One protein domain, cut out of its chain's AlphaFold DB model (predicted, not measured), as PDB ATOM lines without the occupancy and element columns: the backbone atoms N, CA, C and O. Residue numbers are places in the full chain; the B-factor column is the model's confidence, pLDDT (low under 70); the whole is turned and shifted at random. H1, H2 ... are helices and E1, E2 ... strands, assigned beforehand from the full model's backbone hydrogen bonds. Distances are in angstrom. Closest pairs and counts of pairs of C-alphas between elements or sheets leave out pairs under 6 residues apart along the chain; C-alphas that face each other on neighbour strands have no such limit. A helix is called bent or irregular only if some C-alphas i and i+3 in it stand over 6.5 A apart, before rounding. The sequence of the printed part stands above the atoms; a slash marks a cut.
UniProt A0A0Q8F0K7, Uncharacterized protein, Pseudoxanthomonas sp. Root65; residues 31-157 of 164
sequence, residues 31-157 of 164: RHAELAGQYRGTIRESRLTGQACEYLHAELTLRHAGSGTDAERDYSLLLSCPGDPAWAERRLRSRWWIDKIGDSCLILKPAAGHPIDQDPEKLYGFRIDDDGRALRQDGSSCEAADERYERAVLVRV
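What this domain is: This is residues 31 to 157 of the 164 residues of an uncharacterized protein of Pseudoxanthomonas sp. Root65 (UniProt A0A0Q8F0K7). The domain is a small closed barrel of eight strands, E1 to E8, which follow one another round the ring in chain order, with two short helices, H1 and H2, on its outside. The links between E2 and E3 and between E3 and E4 reach to opposite ends of the longest axis, at Gly 68 and Ala 86. The printed part has 127 residues with two named helices and eight named strands, in the order H1, E1, E2, E3, E4, E5, E6, E7, H2, E8, and each strand is antiparallel to both its neighbours. The class is mostly strand, though under half of the residues are in named elements. The whole is compact, with a radius of gyration of the C-alphas of 14.0 A, and rounded, spanning 43 by 30 by 28 A.

Where its parts are: H1, residues 31 to 35, begins at C-alpha 31 at (120.332, 101.141, 133.170). E1, residues 37 to 44, is 20.9 A from first to last C-alpha and bends by 64 degrees at residue 41. E2, residues 55 to 62, is 20.7 A long, and E3, residues 74 to 80, 20.3 A. E4, residues 90 to 99, is the longest strand, 24.7 A, and bends by 67 degrees at residue 94; its first C-alpha is at (143.520, 105.962, 116.034). E5, residues 105 to 110, is 16.1 A long, and E6, residues 124 to 128, 12.6 A. E7 is residues 134 to 137, and H2 is residues 147 to 151. H2 is neither bent nor irregular, but only just: C-alphas 148 and 151 are 6.4 A apart. E8, residues 153 to 156, ends at C-alpha 156 at (125.825, 96.812, 119.587).

How they stand to each other: E1 to E7 form a meander, each strand the antiparallel neighbour of the one before. E1 and E2 are a hairpin at 157 degrees, with N 39 and O 60 at 2.8 A and N 58 and O 41 at 2.9 A, within hydrogen-bond range. In the hairpin of E2 and E3, N 59 and O 78 are 2.9 A apart. In that of E3 and E4, at 134 degrees, N 77 and O 92 are 2.8 A apart. E4 and E5 form a hairpin with N 107 and O 97 at 2.8 A. E5 and E6 form another, with N 106 and O 126 at 2.8 A. The hairpin of E6 and E7 has N 127 and O 136 at 2.8 A. E8 lies with E7 on one side, N 135 and O 154 at 2.8 A, and E1 on the other side, N 155 and O 40 at 2.8 A, and the E8 and E1 pair, at 168 degrees, closes the ring. H1 is on the barrel, outside it, at a height over the sheet of 8.5 A; the C-alphas of Leu 35 and Leu 62 are its closest to E2, 6.8 A. H2 is also on the barrel and outside it, at a height of 6.7 A; its closest C-alphas with E7 are those of Tyr 149 and Gln 137, 6.1 A. H1 and H2 are apart. Neither helix has its one O i to N i+4 pair within hydrogen-bond range; of O i to N i+3 pairs, H1 has 2 of 2 and H2 1 of 2.

The domain as a whole: The C-alphas of Gly 68 and Ala 86, the two farthest apart, are 43.4 A apart. The printed part has no cut. The links from E2 to E3, 11 residues, and from E5 to E6, 13 residues, are long. The mean pLDDT of the printed part is 84.2, and it is under 70 at residues 100 to 103, 112 to 122 and 144.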
ATOM      1  N   ARG A  31     120.047 101.822 134.442       86.50
ATOM      2  CA  ARG A  31     120.332 101.141 133.170       86.50
ATOM      3  C   ARG A  31     121.703 101.509 132.596       86.50
ATOM      4  O   ARG A  31     122.062 101.037 131.528       86.50
ATOM      5  N   HIS A  32     122.513 102.330 133.271       87.56
ATOM      6  CA  HIS A  32     123.849 102.686 132.763       87.56
ATOM      7  C   HIS A  32     124.744 101.455 132.582       87.56
ATOM      8  O   HIS A  32     125.482 101.374 131.607       87.56
ATOM      9  N   ALA A  33     124.641 100.479 133.486       89.12
ATOM     10  CA  ALA A  33     125.376  99.224 133.370       89.12
ATOM     11  C   ALA A  33     124.985  98.427 132.113       89.12
ATOM     12  O   ALA A  33     125.823  97.718 131.563       89.12
ATOM     13  N   GLU A  34     123.753  98.583 131.614       91.44
ATOM     14  CA  GLU A  34     123.288  97.907 130.400       91.44
ATOM     15  C   GLU A  34     124.036  98.394 129.157       91.44
ATOM     16  O   GLU A  34     124.155  97.636 128.201       91.44
ATOM     17  N   LEU A  35     124.605  99.607 129.167       92.62
ATOM     18  CA  LEU A  35     125.409 100.147 128.064       92.62
ATOM     19  C   LEU A  35     126.772  99.461 127.919       92.62
ATOM     20  O   LEU A  35     127.388  99.554 126.861       92.62
ATOM     21  N   ALA A  36     127.249  98.743 128.940       94.25
ATOM     22  CA  ALA A  36     128.497  97.998 128.829       94.25
ATOM     23  C   ALA A  36     128.405  96.959 127.703       94.25
ATOM     24  O   ALA A  36     127.435  96.205 127.608       94.25
ATOM     25  N   GLY A  37     129.409  96.919 126.830       95.56
ATOM     26  CA  GLY A  37     129.398  96.065 125.649       95.56
ATOM     27  C   GLY A  37     130.281  96.579 124.522       95.56
ATOM     28  O   GLY A  37     131.002  97.566 124.667       95.56
ATOM     29  N   GLN A  38     130.222  95.877 123.394       97.44
ATOM     30  CA  GLN A  38     130.918  96.249 122.166       97.44
ATOM     31  C   GLN A  38     129.922  96.807 121.158       97.44
ATOM     32  O   GLN A  38     128.816  96.287 121.021       97.44
ATOM     33  N   TYR A  39     130.337  97.832 120.430       97.81
ATOM     34  CA  TYR A  39     129.574  98.489 119.387       97.81
ATOM     35  C   TYR A  39     130.454  98.688 118.159       97.81
ATOM     36  O   TYR A  39     131.658  98.926 118.279       97.81
ATOM     37  N   ARG A  40     129.851  98.606 116.978       97.94
ATOM     38  CA  ARG A  40     130.521  98.822 115.697       97.94
ATOM     39  C   ARG A  40     129.670  99.672 114.780       97.94
ATOM     40  O   ARG A  40     128.446  99.579 114.809       97.94
ATOM     41  N   GLY A  41     130.318 100.455 113.934       96.69
ATOM     42  CA  GLY A  41     129.625 101.232 112.921       96.69
ATOM     43  C   GLY A  41     130.489 102.359 112.401       96.69
ATOM     44  O   GLY A  41     131.669 102.156 112.109       96.69
ATOM     45  N   THR A  42     129.888 103.533 112.277       95.25
ATOM     46  CA  THR A  42     130.509 104.714 111.685       95.25
ATOM     47  C   THR A  42     130.439 105.905 112.626       95.25
ATOM     48  O   THR A  42     129.437 106.126 113.302       95.25
ATOM     49  N   ILE A  43     131.509 106.693 112.644       92.75
ATOM     50  CA  ILE A  43     131.583 107.986 113.331       92.75
ATOM     51  C   ILE A  43     131.982 109.034 112.301       92.75
ATOM     52  O   ILE A  43     132.892 108.808 111.504       92.75
ATOM     53  N   ARG A  44     131.327 110.190 112.332       90.25
ATOM     54  CA  ARG A  44     131.713 111.359 111.552       90.25
ATOM     55  C   ARG A  44     132.864 112.097 112.241       90.25
ATOM     56  O   ARG A  44     132.778 112.439 113.422       90.25
ATOM     57  N   GLU A  45     133.921 112.384 111.489       87.12
ATOM     58  CA  GLU A  45     134.980 113.333 111.843       87.12
ATOM     59  C   GLU A  45     134.674 114.656 111.130       87.12
ATOM     60  O   GLU A  45     134.970 114.837 109.949       87.12
ATOM     61  N   SER A  46     134.039 115.586 111.846       82.88
ATOM     62  CA  SER A  46     133.520 116.844 111.284       82.88
ATOM     63  C   SER A  46     134.594 117.702 110.602       82.88
ATOM     64  O   SER A  46     134.291 118.413 109.642       82.88
ATOM     65  N   ARG A  47     135.864 117.590 111.010       81.31
ATOM     66  CA  ARG A  47     136.995 118.288 110.369       81.31
ATOM     67  C   ARG A  47     137.296 117.821 108.953       81.31
ATOM     68  O   ARG A  47     137.912 118.555 108.187       81.31
ATOM     69  N   LEU A  48     136.864 116.615 108.611       85.75
ATOM     70  CA  LEU A  48     137.052 116.019 107.294       85.75
ATOM     71  C   LEU A  48     135.809 116.199 106.414       85.75
ATOM     72  O   LEU A  48     135.625 115.461 105.455       85.75
ATOM     73  N   THR A  49     134.947 117.177 106.720       87.25
ATOM     74  CA  THR A  49     133.732 117.457 105.940       87.25
ATOM     75  C   THR A  49     134.050 117.620 104.450       87.25
ATOM     76  O   THR A  49     134.837 118.484 104.063       87.25
ATOM     77  N   GLY A  50     133.415 116.795 103.611       86.75
ATOM     78  CA  GLY A  50     133.610 116.780 102.158       86.75
ATOM     79  C   GLY A  50     134.910 116.119 101.688       86.75
ATOM     80  O   GLY A  50     135.214 116.171 100.499       86.75
ATOM     81  N   GLN A  51     135.675 115.509 102.593       88.62
ATOM     82  CA  GLN A  51     136.945 114.850 102.300       88.62
ATOM     83  C   GLN A  51     136.824 113.329 102.453       88.62
ATOM     84  O   GLN A  51     135.849 112.798 102.995       88.62
ATOM     85  N   ALA A  52     137.847 112.608 101.982       87.06
ATOM     86  CA  ALA A  52     138.001 111.201 102.324       87.06
ATOM     87  C   ALA A  52     138.023 111.042 103.853       87.06
ATOM     88  O   ALA A  52     138.531 111.905 104.570       87.06
ATOM     89  N   CYS A  53     137.468 109.934 104.344       88.94
ATOM     90  CA  CYS A  53     137.417 109.630 105.774       88.94
ATOM     91  C   CYS A  53     136.543 110.578 106.623       88.94
ATOM     92  O   CYS A  53     136.658 110.536 107.846       88.94
ATOM     93  N   GLU A  54     135.629 111.369 106.025       90.19
ATOM     94  CA  GLU A  54     134.577 112.083 106.786       90.19
ATOM     95  C   GLU A  54     133.826 111.124 107.720       90.19
ATOM     96  O   GLU A  54     133.500 111.491 108.844       90.19
ATOM     97  N   TYR A  55     133.608 109.882 107.279       92.00
ATOM     98  CA  TYR A  55     133.022 108.808 108.074       92.00
ATOM     99  C   TYR A  55     134.060 107.711 108.302       92.00
ATOM    100  O   TYR A  55     134.474 107.018 107.371       92.00
ATOM    101  N   LEU A  56     134.476 107.563 109.553       93.25
ATOM    102  CA  LEU A  56     135.431 106.561 110.004       93.25
ATOM    103  C   LEU A  56     134.692 105.299 110.431       93.25
ATOM    104  O   LEU A  56     133.628 105.378 111.048       93.25
ATOM    105  N   HIS A  57     135.282 104.137 110.160       95.62
ATOM    106  CA  HIS A  57     134.850 102.906 110.804       95.62
ATOM    107  C   HIS A  57     135.260 102.947 112.275       95.62
ATOM    108  O   HIS A  57     136.382 103.340 112.605       95.62
ATOM    109  N   ALA A  58     134.345 102.546 113.149       96.12
ATOM    110  CA  ALA A  58     134.501 102.661 114.585       96.12
ATOM    111  C   ALA A  58     134.195 101.338 115.286       96.12
ATOM    112  O   ALA A  58     133.145 100.733 115.059       96.12
ATOM    113  N   GLU A  59     135.084 100.942 116.194       97.38
ATOM    114  CA  GLU A  59     134.852  99.884 117.172       97.38
ATOM    115  C   GLU A  59     134.936 100.477 118.581       97.38
ATOM    116  O   GLU A  59     135.998 100.916 119.030       97.38
ATOM    117  N   LEU A  60     133.810 100.493 119.288       97.62
ATOM    118  CA  LEU A  60     133.692 101.028 120.638       97.62
ATOM    119  C   LEU A  60     133.469  99.889 121.628       97.62
ATOM    120  O   LEU A  60     132.574  99.070 121.464       97.62
ATOM    121  N   THR A  61     134.251  99.865 122.698       97.44
ATOM    122  CA  THR A  61     133.994  99.029 123.871       97.44
ATOM    123  C   THR A  61     133.696  99.927 125.057       97.44
ATOM    124  O   THR A  61     134.536 100.754 125.406       97.44
ATOM    125  N   LEU A  62     132.539  99.736 125.688       96.25
ATOM    126  CA  LEU A  62     132.153 100.368 126.947       96.25
ATOM    127  C   LEU A  62     132.254  99.345 128.076       96.25
ATOM    128  O   LEU A  62     131.715  98.242 127.986       96.25
ATOM    129  N   ARG A  63     132.933  99.717 129.155       95.31
ATOM    130  CA  ARG A  63     133.029  98.936 130.386       95.31
ATOM    131  C   ARG A  63     132.299  99.668 131.498       95.31
ATOM    132  O   ARG A  63     132.414 100.884 131.617       95.31
ATOM    133  N   HIS A  64     131.571  98.907 132.305       92.50
ATOM    134  CA  HIS A  64     130.961  99.372 133.542       92.50
ATOM    135  C   HIS A  64     131.284  98.357 134.637       92.50
ATOM    136  O   HIS A  64     130.961  97.178 134.484       92.50
ATOM    137  N   ALA A  65     131.908  98.789 135.728       88.81
ATOM    138  CA  ALA A  65     132.194  97.943 136.884       88.81
ATOM    139  C   ALA A  65     131.857  98.679 138.185       88.81
ATOM    140  O   ALA A  65     131.938  99.900 138.250       88.81
ATOM    141  N   GLY A  66     131.455  97.943 139.222       84.06
ATOM    142  CA  GLY A  66     130.997  98.538 140.481       84.06
ATOM    143  C   GLY A  66     129.582  99.127 140.406       84.06
ATOM    144  O   GLY A  66     128.814  98.855 139.480       84.06
ATOM    145  N   SER A  67     129.216  99.914 141.419       77.38
ATOM    146  CA  SER A  67     127.866 100.463 141.593       77.38
ATOM    147  C   SER A  67     127.901 101.856 142.221       77.38
ATOM    148  O   SER A  67     128.861 102.202 142.904       77.38
ATOM    149  N   GLY A  68     126.831 102.632 142.047       72.69
ATOM    150  CA  GLY A  68     126.722 103.963 142.648       72.69
ATOM    151  C   GLY A  68     127.687 104.977 142.025       72.69
ATOM    152  O   GLY A  68     127.911 104.967 140.814       72.69
ATOM    153  N   THR A  69     128.221 105.878 142.848       70.94
ATOM    154  CA  THR A  69     129.160 106.935 142.428       70.94
ATOM    155  C   THR A  69     130.557 106.417 142.110       70.94
ATOM    156  O   THR A  69     131.270 107.060 141.346       70.94
ATOM    157  N   ASP A  70     130.914 105.246 142.634       75.12
ATOM    158  CA  ASP A  70     132.242 104.644 142.474       75.12
ATOM    159  C   ASP A  70     132.317 103.703 141.265       75.12
ATOM    160  O   ASP A  70     133.294 102.977 141.089       75.12
ATOM    161  N   ALA A  71     131.273 103.688 140.430       82.44
ATOM    162  CA  ALA A  71     131.259 102.873 139.230       82.44
ATOM    163  C   ALA A  71     132.375 103.305 138.265       82.44
ATOM    164  O   ALA A  71     132.421 104.448 137.803       82.44
ATOM    165  N   GLU A  72     133.248 102.366 137.921       85.12
ATOM    166  CA  GLU A  72     134.247 102.536 136.878       85.12
ATOM    167  C   GLU A  72     133.555 102.467 135.515       85.12
ATOM    168  O   GLU A  72     132.778 101.551 135.231       85.12
ATOM    169  N   ARG A  73     133.818 103.469 134.677       91.06
ATOM    170  CA  ARG A  73     133.158 103.668 133.387       91.06
ATOM    171  C   ARG A  73     134.190 103.985 132.332       91.06
ATOM    172  O   ARG A  73     134.359 105.144 131.972       91.06
ATOM    173  N   ASP A  74     134.882 102.962 131.861       93.69
ATOM    174  CA  ASP A  74     135.943 103.125 130.872       93.69
ATOM    175  C   ASP A  74     135.463 102.798 129.468       93.69
ATOM    176  O   ASP A  74     134.581 101.959 129.270       93.69
ATOM    177  N   TYR A  75     136.080 103.427 128.476       94.69
ATOM    178  CA  TYR A  75     135.894 103.075 127.082       94.69
ATOM    179  C   TYR A  75     137.221 102.856 126.356       94.69
ATOM    180  O   TYR A  75     138.273 103.378 126.731       94.69
ATOM    181  N   SER A  76     137.140 102.102 125.264       95.12
ATOM    182  CA  SER A  76     138.155 102.043 124.217       95.12
ATOM    183  C   SER A  76     137.464 102.238 122.876       95.12
ATOM    184  O   SER A  76     136.560 101.477 122.551       95.12
ATOM    185  N   LEU A  77     137.895 103.230 122.103       94.81
ATOM    186  CA  LEU A  77     137.393 103.524 120.765       94.81
ATOM    187  C   LEU A  77     138.536 103.371 119.764       94.81
ATOM    188  O   LEU A  77     139.541 104.073 119.862       94.81
ATOM    189  N   LEU A  78     138.389 102.444 118.825       94.50
ATOM    190  CA  LEU A  78     139.261 102.294 117.669       94.50
ATOM    191  C   LEU A  78     138.581 102.928 116.460       94.50
ATOM    192  O   LEU A  78     137.429 102.623 116.171       94.50
ATOM    193  N   LEU A  79     139.305 103.793 115.765       93.44
ATOM    194  CA  LEU A  79     138.887 104.423 114.524       93.44
ATOM    195  C   LEU A  79     139.820 103.963 113.409       93.44
ATOM    196  O   LEU A  79     141.025 103.834 113.636       93.44
ATOM    197  N   SER A  80     139.267 103.753 112.221       93.88
ATOM    198  CA  SER A  80     140.004 103.459 110.988       93.88
ATOM    199  C   SER A  80     139.305 104.102 109.789       93.88
ATOM    200  O   SER A  80     138.093 104.326 109.818       93.88
ATOM    201  N   CYS A  81     140.058 104.409 108.732       93.50
ATOM    202  CA  CYS A  81     139.488 104.858 107.467       93.50
ATOM    203  C   CYS A  81     139.596 103.753 106.407       93.50
ATOM    204  O   CYS A  81     140.683 103.516 105.887       93.50
ATOM    205  N   PRO A  82     138.486 103.101 106.019       80.44
ATOM    206  CA  PRO A  82     138.525 102.048 105.002       80.44
ATOM    207  C   PRO A  82     138.980 102.541 103.619       80.44
ATOM    208  O   PRO A  82     139.504 101.764 102.829       80.44
ATOM    209  N   GLY A  83     138.744 103.823 103.317       81.44
ATOM    210  CA  GLY A  83     139.068 104.437 102.027       81.44
ATOM    211  C   GLY A  83     140.496 104.970 101.909       81.44
ATOM    212  O   GLY A  83     140.866 105.426 100.830       81.44
ATOM    213  N   ASP A  84     141.283 104.929 102.986       85.00
ATOM    214  CA  ASP A  84     142.662 105.413 102.995       85.00
ATOM    215  C   ASP A  84     143.559 104.451 103.794       85.00
ATOM    216  O   ASP A  84     143.612 104.525 105.023       85.00
ATOM    217  N   PRO A  85     144.290 103.547 103.120       79.81
ATOM    218  CA  PRO A  85     145.174 102.598 103.790       79.81
ATOM    219  C   PRO A  85     146.416 103.258 104.410       79.81
ATOM    220  O   PRO A  85     147.094 102.622 105.215       79.81
ATOM    221  N   ALA A  86     146.737 104.507 104.048       83.50
ATOM    222  CA  ALA A  86     147.807 105.267 104.691       83.50
ATOM    223  C   ALA A  86     147.340 105.925 106.001       83.50
ATOM    224  O   ALA A  86     148.164 106.416 106.778       83.50
ATOM    225  N   TRP A  87     146.032 105.921 106.269       86.12
ATOM    226  CA  TRP A  87     145.470 106.467 107.491       86.12
ATOM    227  C   TRP A  87     145.819 105.572 108.684       86.12
ATOM    228  O   TRP A  87     145.367 104.431 108.801       86.12
ATOM    229  N   ALA A  88     146.633 106.100 109.595       84.50
ATOM    230  CA  ALA A  88     147.042 105.377 110.789       84.50
ATOM    231  C   ALA A  88     145.863 105.193 111.752       84.50
ATOM    232  O   ALA A  88     145.242 106.174 112.163       84.50
ATOM    233  N   GLU A  89     145.603 103.947 112.165       88.00
ATOM    234  CA  GLU A  89     144.585 103.631 113.171       88.00
ATOM    235  C   GLU A  89     144.702 104.533 114.408       88.00
ATOM    236  O   GLU A  89     145.768 104.658 115.019       88.00
ATOM    237  N   ARG A  90     143.582 105.135 114.823       88.12
ATOM    238  CA  ARG A  90     143.520 105.962 116.034       88.12
ATOM    239  C   ARG A  90     142.803 105.196 117.125       88.12
ATOM    240  O   ARG A  90     141.667 104.768 116.946       88.12
ATOM    241  N   ARG A  91     143.440 105.079 118.289       89.94
ATOM    242  CA  ARG A  91     142.841 104.451 119.468       89.94
ATOM    243  C   ARG A  91     142.731 105.448 120.613       89.94
ATOM    244  O   ARG A  91     143.736 105.997 121.047       89.94
ATOM    245  N   LEU A  92     141.517 105.638 121.119       88.88
ATOM    246  CA  LEU A  92     141.204 106.496 122.261       88.88
ATOM    247  C   LEU A  92     140.770 105.634 123.442       88.88
ATOM    248  O   LEU A  92     140.032 104.667 123.267       88.88
ATOM    249  N   ARG A  93     141.228 105.981 124.644       89.56
ATOM    250  CA  ARG A  93     140.873 105.292 125.889       89.56
ATOM    251  C   ARG A  93     140.738 106.310 127.004       89.56
ATOM    252  O   ARG A  93     141.616 107.160 127.134       89.56
ATOM    253  N   SER A  94     139.653 106.232 127.762       90.69
ATOM    254  CA  SER A  94     139.363 107.119 128.894       90.69
ATOM    255  C   SER A  94     138.051 106.683 129.554       90.69
ATOM    256  O   SER A  94     137.667 105.520 129.440       90.69
ATOM    257  N   ARG A  95     137.352 107.616 130.203       89.75
ATOM    258  CA  ARG A  95     136.057 107.430 130.838       89.75
ATOM    259  C   ARG A  95     134.895 107.964 130.014       89.75
ATOM    260  O   ARG A  95     135.039 108.929 129.267       89.75
ATOM    261  N   TRP A  96     133.736 107.345 130.198       91.69
ATOM    262  CA  TRP A  96     132.467 107.785 129.628       91.69
ATOM    263  C   TRP A  96     131.468 108.150 130.726       91.69
ATOM    264  O   TRP A  96     131.526 107.655 131.855       91.69
ATOM    265  N   TRP A  97     130.522 109.020 130.394       87.38
ATOM    266  CA  TRP A  97     129.401 109.363 131.266       87.38
ATOM    267  C   TRP A  97     128.151 109.642 130.443       87.38
ATOM    268  O   TRP A  97     128.209 109.719 129.221       87.38
ATOM    269  N   ILE A  98     127.022 109.764 131.137       86.75
ATOM    270  CA  ILE A  98     125.779 110.254 130.549       86.75
ATOM    271  C   ILE A  98     125.616 111.692 131.013       86.75
ATOM    272  O   ILE A  98     125.624 111.931 132.227       86.75
ATOM    273  N   ASP A  99     125.534 112.631 130.077       78.44
ATOM    274  CA  ASP A  99     125.191 114.005 130.422       78.44
ATOM    275  C   ASP A  99     123.709 114.081 130.812       78.44
ATOM    276  O   ASP A  99     122.842 113.485 130.170       78.44
ATOM    277  N   LYS A 100     123.438 114.784 131.911       60.88
ATOM    278  CA  LYS A 100     122.099 114.980 132.468       60.88
ATOM    279  C   LYS A 100     121.338 116.118 131.793       60.88
ATOM    280  O   LYS A 100     120.131 116.170 131.968       60.88
ATOM    281  N   ILE A 101     122.020 117.024 131.089       57.91
ATOM    282  CA  ILE A 101     121.381 118.198 130.468       57.91
ATOM    283  C   ILE A 101     120.871 117.879 129.047       57.91
ATOM    284  O   ILE A 101     119.975 118.557 128.561       57.91
ATOM    285  N   GLY A 102     121.361 116.802 128.417       53.00
ATOM    286  CA  GLY A 102     120.980 116.375 127.060       53.00
ATOM    287  C   GLY A 102     120.159 115.081 126.967       53.00
ATOM    288  O   GLY A 102     120.216 114.436 125.925       53.00
ATOM    289  N   ASP A 103     119.483 114.667 128.047       59.28
ATOM    290  CA  ASP A 103     118.533 113.536 128.108       59.28
ATOM    291  C   ASP A 103     118.899 112.311 127.242       59.28
ATOM    292  O   ASP A 103     118.372 112.112 126.153       59.28
ATOM    293  N   SER A 104     119.777 111.439 127.764       73.00
ATOM    294  CA  SER A 104     120.311 110.223 127.096       73.00
ATOM    295  C   SER A 104     121.564 110.399 126.236       73.00
ATOM    296  O   SER A 104     121.843 109.549 125.389       73.00
ATOM    297  N   CYS A 105     122.367 111.439 126.468       86.06
ATOM    298  CA  CYS A 105     123.626 111.596 125.742       86.06
ATOM    299  C   CYS A 105     124.794 110.859 126.419       86.06
ATOM    300  O   CYS A 105     125.257 111.254 127.490       86.06
ATOM    301  N   LEU A 106     125.308 109.805 125.781       91.44
ATOM    302  CA  LEU A 106     126.587 109.183 126.114       91.44
ATOM    303  C   LEU A 106     127.737 110.059 125.610       91.44
ATOM    304  O   LEU A 106     127.869 110.286 124.410       91.44
ATOM    305  N   ILE A 107     128.619 110.469 126.517       89.56
ATOM    306  CA  ILE A 107     129.799 111.276 126.210       89.56
ATOM    307  C   ILE A 107     131.063 110.440 126.349       89.56
ATOM    308  O   ILE A 107     131.315 109.841 127.398       89.56
ATOM    309  N   LEU A 108     131.893 110.452 125.305       90.00
ATOM    310  CA  LEU A 108     133.255 109.929 125.336       90.00
ATOM    311  C   LEU A 108     134.238 111.099 125.357       90.00
ATOM    312  O   LEU A 108     134.391 111.801 124.354       90.00
ATOM    313  N   LYS A 109     134.939 111.288 126.479       80.38
ATOM    314  CA  LYS A 109     136.031 112.263 126.566       80.38
ATOM    315  C   LYS A 109     137.378 111.560 126.627       80.38
ATOM    316  O   LYS A 109     137.568 110.753 127.533       80.38
ATOM    317  N   PRO A 110     138.332 111.899 125.749       74.56
ATOM    318  CA  PRO A 110     139.705 111.398 125.810       74.56
ATOM    319  C   PRO A 110     140.377 111.618 127.173       74.56
ATOM    320  O   PRO A 110     139.963 112.464 127.962       74.56
ATOM    321  N   ALA A 111     141.426 110.849 127.464       75.00
ATOM    322  CA  ALA A 111     142.182 111.021 128.698       75.00
ATOM    323  C   ALA A 111     142.889 112.384 128.705       75.00
ATOM    324  O   ALA A 111     143.323 112.866 127.653       75.00
ATOM    325  N   ALA A 112     143.036 112.965 129.898       68.12
ATOM    326  CA  ALA A 112     143.719 114.240 130.063       68.12
ATOM    327  C   ALA A 112     145.129 114.191 129.448       68.12
ATOM    328  O   ALA A 112     145.873 113.233 129.668       68.12
ATOM    329  N   GLY A 113     145.494 115.209 128.667       62.19
ATOM    330  CA  GLY A 113     146.811 115.291 128.022       62.19
ATOM    331  C   GLY A 113     146.976 114.456 126.746       62.19
ATOM    332  O   GLY A 113     148.045 114.485 126.135       62.19
ATOM    333  N   HIS A 114     145.935 113.756 126.277       66.19
ATOM    334  CA  HIS A 114     145.928 113.255 124.902       66.19
ATOM    335  C   HIS A 114     146.002 114.459 123.940       66.19
ATOM    336  O   HIS A 114     145.305 115.440 124.177       66.19
ATOM    337  N   PRO A 115     146.712 114.405 122.794       63.56
ATOM    338  CA  PRO A 115     146.706 115.498 121.799       63.56
ATOM    339  C   PRO A 115     145.311 115.903 121.272       63.56
ATOM    340  O   PRO A 115     145.148 116.864 120.528       63.56
ATOM    341  N   ILE A 116     144.288 115.121 121.617       61.75
ATOM    342  CA  ILE A 116     142.884 115.336 121.277       61.75
ATOM    343  C   ILE A 116     142.150 116.080 122.411       61.75
ATOM    344  O   ILE A 116     141.201 116.791 122.131       61.75
ATOM    345  N   ASP A 117     142.628 116.006 123.655       52.88
ATOM    346  CA  ASP A 117     142.055 116.671 124.838       52.88
ATOM    347  C   ASP A 117     142.254 118.200 124.845       52.88
ATOM    348  O   ASP A 117     141.542 118.915 125.538       52.88
ATOM    349  N   GLN A 118     143.170 118.729 124.025       53.91
ATOM    350  CA  GLN A 118     143.346 120.181 123.844       53.91
ATOM    351  C   GLN A 118     142.231 120.838 123.016       53.91
ATOM    352  O   GLN A 118     142.257 122.043 122.785       53.91
ATOM    353  N   ASP A 119     141.275 120.044 122.545       61.31
ATOM    354  CA  ASP A 119     140.254 120.463 121.607       61.31
ATOM    355  C   ASP A 119     138.873 120.024 122.120       61.31
ATOM    356  O   ASP A 119     138.526 118.840 122.022       61.31
ATOM    357  N   PRO A 120     138.088 120.944 122.711       52.88
ATOM    358  CA  PRO A 120     136.794 120.619 123.310       52.88
ATOM    359  C   PRO A 120     135.764 120.124 122.282       52.88
ATOM    360  O   PRO A 120     134.774 119.509 122.667       52.88
ATOM    361  N   GLU A 121     136.007 120.309 120.980       56.06
ATOM    362  CA  GLU A 121     135.174 119.749 119.910       56.06
ATOM    363  C   GLU A 121     135.415 118.247 119.682       56.06
ATOM    364  O   GLU A 121     134.715 117.623 118.889       56.06
ATOM    365  N   LYS A 122     136.408 117.637 120.348       61.75
ATOM    366  CA  LYS A 122     136.718 116.203 120.208       61.75
ATOM    367  C   LYS A 122     136.012 115.312 121.233       61.75
ATOM    368  O   LYS A 122     136.408 114.158 121.426       61.75
ATOM    369  N   LEU A 123     134.971 115.830 121.881       70.00
ATOM    370  CA  LEU A 123     134.002 115.002 122.587       70.00
ATOM    371  C   LEU A 123     133.126 114.295 121.553       70.00
ATOM    372  O   LEU A 123     132.532 114.937 120.691       70.00
ATOM    373  N   TYR A 124     133.014 112.973 121.652       84.25
ATOM    374  CA  TYR A 124     131.994 112.253 120.894       84.25
ATOM    375  C   TYR A 124     130.742 112.143 121.762       84.25
ATOM    376  O   TYR A 124     130.776 111.474 122.798       84.25
ATOM    377  N   GLY A 125     129.672 112.826 121.354       89.69
ATOM    378  CA  GLY A 125     128.345 112.697 121.950       89.69
ATOM    379  C   GLY A 125     127.483 111.731 121.146       89.69
ATOM    380  O   GLY A 125     127.446 111.815 119.916       89.69
ATOM    381  N   PHE A 126     126.802 110.816 121.835       91.38
ATOM    382  CA  PHE A 126     125.870 109.880 121.218       91.38
ATOM    383  C   PHE A 126     124.528 109.870 121.937       91.38
ATOM    384  O   PHE A 126     124.477 109.600 123.136       91.38
ATOM    385  N   ARG A 127     123.437 110.053 121.196       89.75
ATOM    386  CA  ARG A 127     122.099 109.713 121.680       89.75
ATOM    387  C   ARG A 127     121.953 108.199 121.764       89.75
ATOM    388  O   ARG A 127     122.347 107.470 120.850       89.75
ATOM    389  N   ILE A 128     121.403 107.741 122.879       89.88
ATOM    390  CA  ILE A 128     121.121 106.332 123.137       89.88
ATOM    391  C   ILE A 128     119.690 106.026 122.668       89.88
ATOM    392  O   ILE A 128     118.743 106.658 123.140       89.88
ATOM    393  N   ASP A 129     119.530 105.048 121.771       86.69
ATOM    394  CA  ASP A 129     118.203 104.525 121.399       86.69
ATOM    395  C   ASP A 129     117.577 103.753 122.590       86.69
ATOM    396  O   ASP A 129     118.290 103.259 123.464       86.69
ATOM    397  N   ASP A 130     116.248 103.611 122.636       78.75
ATOM    398  CA  ASP A 130     115.437 103.150 123.789       78.75
ATOM    399  C   ASP A 130     115.934 101.881 124.520       78.75
ATOM    400  O   ASP A 130     115.751 101.705 125.736       78.75
ATOM    401  N   ASP A 131     116.573 100.972 123.789       85.50
ATOM    402  CA  ASP A 131     117.063  99.683 124.275       85.50
ATOM    403  C   ASP A 131     118.586  99.641 124.517       85.50
ATOM    404  O   ASP A 131     119.113  98.623 124.975       85.50
ATOM    405  N   GLY A 132     119.305 100.732 124.238       86.69
ATOM    406  CA  GLY A 132     120.760 100.829 124.373       86.69
ATOM    407  C   GLY A 132     121.539  99.974 123.368       86.69
ATOM    408  O   GLY A 132     122.729  99.686 123.584       86.69
ATOM    409  N   ARG A 133     120.884  99.520 122.290       92.25
ATOM    410  CA  ARG A 133     121.498  98.736 121.208       92.25
ATOM    411  C   ARG A 133     122.105  99.605 120.122       92.25
ATOM    412  O   ARG A 133     123.010  99.121 119.448       92.25
ATOM    413  N   ALA A 134     121.676 100.851 119.980       92.81
ATOM    414  CA  ALA A 134     122.263 101.797 119.046       92.81
ATOM    415  C   ALA A 134     122.676 103.096 119.747       92.81
ATOM    416  O   ALA A 134     122.044 103.538 120.707       92.81
ATOM    417  N   LEU A 135     123.776 103.668 119.261       93.88
ATOM    418  CA  LEU A 135     124.335 104.942 119.691       93.88
ATOM    419  C   LEU A 135     124.466 105.819 118.445       93.88
ATOM    420  O   LEU A 135     125.287 105.536 117.570       93.88
ATOM    421  N   ARG A 136     123.639 106.856 118.343       92.31
ATOM    422  CA  ARG A 136     123.626 107.785 117.207       92.31
ATOM    423  C   ARG A 136     124.469 108.992 117.554       92.31
ATOM    424  O   ARG A 136     124.185 109.651 118.547       92.31
ATOM    425  N   GLN A 137     125.518 109.260 116.785       91.00
ATOM    426  CA  GLN A 137     126.350 110.431 117.034       91.00
ATOM    427  C   GLN A 137     125.512 111.695 116.834       91.00
ATOM    428  O   GLN A 137     124.775 111.787 115.860       91.00
ATOM    429  N   ASP A 138     125.638 112.661 117.738       86.00
ATOM    430  CA  ASP A 138     124.786 113.854 117.762       86.00
ATOM    431  C   ASP A 138     125.625 115.138 117.907       86.00
ATOM    432  O   ASP A 138     125.371 116.020 118.717       86.00
ATOM    433  N   GLY A 139     126.704 115.246 117.135       75.44
ATOM    434  CA  GLY A 139     127.665 116.339 117.294       75.44
ATOM    435  C   GLY A 139     128.534 116.221 118.551       75.44
ATOM    436  O   GLY A 139     128.623 115.165 119.188       75.44
ATOM    437  N   SER A 140     129.229 117.312 118.884       73.56
ATOM    438  CA  SER A 140     129.998 117.393 120.130       73.56
ATOM    439  C   SER A 140     129.021 117.560 121.288       73.56
ATOM    440  O   SER A 140     128.187 118.461 121.275       73.56
ATOM    441  N   SER A 141     129.091 116.663 122.266       71.94
ATOM    442  CA  SER A 141     128.238 116.691 123.458       71.94
ATOM    443  C   SER A 141     126.714 116.654 123.241       71.94
ATOM    444  O   SER A 141     125.975 117.028 124.143       71.94
ATOM    445  N   CYS A 142     126.231 116.161 122.093       79.44
ATOM    446  CA  CYS A 142     124.801 116.160 121.734       79.44
ATOM    447  C   CYS A 142     124.172 117.552 121.495       79.44
ATOM    448  O   CYS A 142     122.964 117.718 121.654       79.44
ATOM    449  N   GLU A 143     124.973 118.561 121.125       73.62
ATOM    450  CA  GLU A 143     124.496 119.950 120.965       73.62
ATOM    451  C   GLU A 143     124.543 120.479 119.521       73.62
ATOM    452  O   GLU A 143     124.056 121.574 119.246       73.62
ATOM    453  N   ALA A 144     125.146 119.745 118.583       67.12
ATOM    454  CA  ALA A 144     125.494 120.295 117.269       67.12
ATOM    455  C   ALA A 144     125.415 119.261 116.135       67.12
ATOM    456  O   ALA A 144     126.340 119.140 115.324       67.12
ATOM    457  N   ALA A 145     124.331 118.486 116.094       75.38
ATOM    458  CA  ALA A 145     124.065 117.594 114.974       75.38
ATOM    459  C   ALA A 145     123.420 118.318 113.786       75.38
ATOM    460  O   ALA A 145     122.598 119.219 113.929       75.38
ATOM    461  N   ASP A 146     123.796 117.863 112.602       81.50
ATOM    462  CA  ASP A 146     123.196 118.167 111.309       81.50
ATOM    463  C   ASP A 146     122.789 116.842 110.627       81.50
ATOM    464  O   ASP A 146     123.121 115.753 111.105       81.50
ATOM    465  N   GLU A 147     122.111 116.916 109.479       83.31
ATOM    466  CA  GLU A 147     121.651 115.744 108.708       83.31
ATOM    467  C   GLU A 147     122.786 114.760 108.346       83.31
ATOM    468  O   GLU A 147     122.554 113.583 108.069       83.31
ATOM    469  N   ARG A 148     124.053 115.196 108.360       82.94
ATOM    470  CA  ARG A 148     125.193 114.321 108.049       82.94
ATOM    471  C   ARG A 148     125.473 113.333 109.179       82.94
ATOM    472  O   ARG A 148     126.063 112.282 108.932       82.94
ATOM    473  N   TYR A 149     125.039 113.620 110.404       83.56
ATOM    474  CA  TYR A 149     125.185 112.699 111.530       83.56
ATOM    475  C   TYR A 149     124.214 111.515 111.486       83.56
ATOM    476  O   TYR A 149     124.480 110.505 112.132       83.56
ATOM    477  N   GLU A 150     123.162 111.550 110.661       84.31
ATOM    478  CA  GLU A 150     122.200 110.440 110.537       84.31
ATOM    479  C   GLU A 150     122.859 109.106 110.148       84.31
ATOM    480  O   GLU A 150     122.355 108.027 110.460       84.31
ATOM    481  N   ARG A 151     124.012 109.179 109.473       85.50
ATOM    482  CA  ARG A 151     124.805 108.024 109.028       85.50
ATOM    483  C   ARG A 151     125.842 107.570 110.051       85.50
ATOM    484  O   ARG A 151     126.500 106.558 109.826       85.50
ATOM    485  N   ALA A 152     126.049 108.325 111.124       92.31
ATOM    486  CA  ALA A 152     127.045 108.050 112.149       92.31
ATOM    487  C   ALA A 152     126.389 107.311 113.319       92.31
ATOM    488  O   ALA A 152     125.991 107.899 114.324       92.31
ATOM    489  N   VAL A 153     126.238 105.997 113.153       95.00
ATOM    490  CA  VAL A 153     125.561 105.132 114.119       95.00
ATOM    491  C   VAL A 153     126.479 103.981 114.499       95.00
ATOM    492  O   VAL A 153     127.061 103.325 113.634       95.00
ATOM    493  N   LEU A 154     126.580 103.712 115.799       96.69
ATOM    494  CA  LEU A 154     127.211 102.515 116.338       96.69
ATOM    495  C   LEU A 154     126.135 101.549 116.815       96.69
ATOM    496  O   LEU A 154     125.288 101.903 117.631       96.69
ATOM    497  N   VAL A 155     126.200 100.308 116.351       97.31
ATOM    498  CA  VAL A 155     125.260  99.250 116.719       97.31
ATOM    499  C   VAL A 155     125.974  98.234 117.592       97.31
ATOM    500  O   VAL A 155     127.118  97.852 117.335       97.31
ATOM    501  N   ARG A 156     125.300  97.793 118.650       96.75
ATOM    502  CA  ARG A 156     125.825  96.812 119.587       96.75
ATOM    503  C   ARG A 156     126.092  95.489 118.879       96.75
ATOM    504  O   ARG A 156     125.208  94.908 118.255       96.75
ATOM    505  N   VAL A 157     127.296  94.970 119.069       95.69
ATOM    506  CA  VAL A 157     127.669  93.623 118.654       95.69
ATOM    507  C   VAL A 157     127.108  92.635 119.683       95.69
ATOM    508  O   VAL A 157     127.339  92.819 120.883       95.69
TER     509      VAL A 157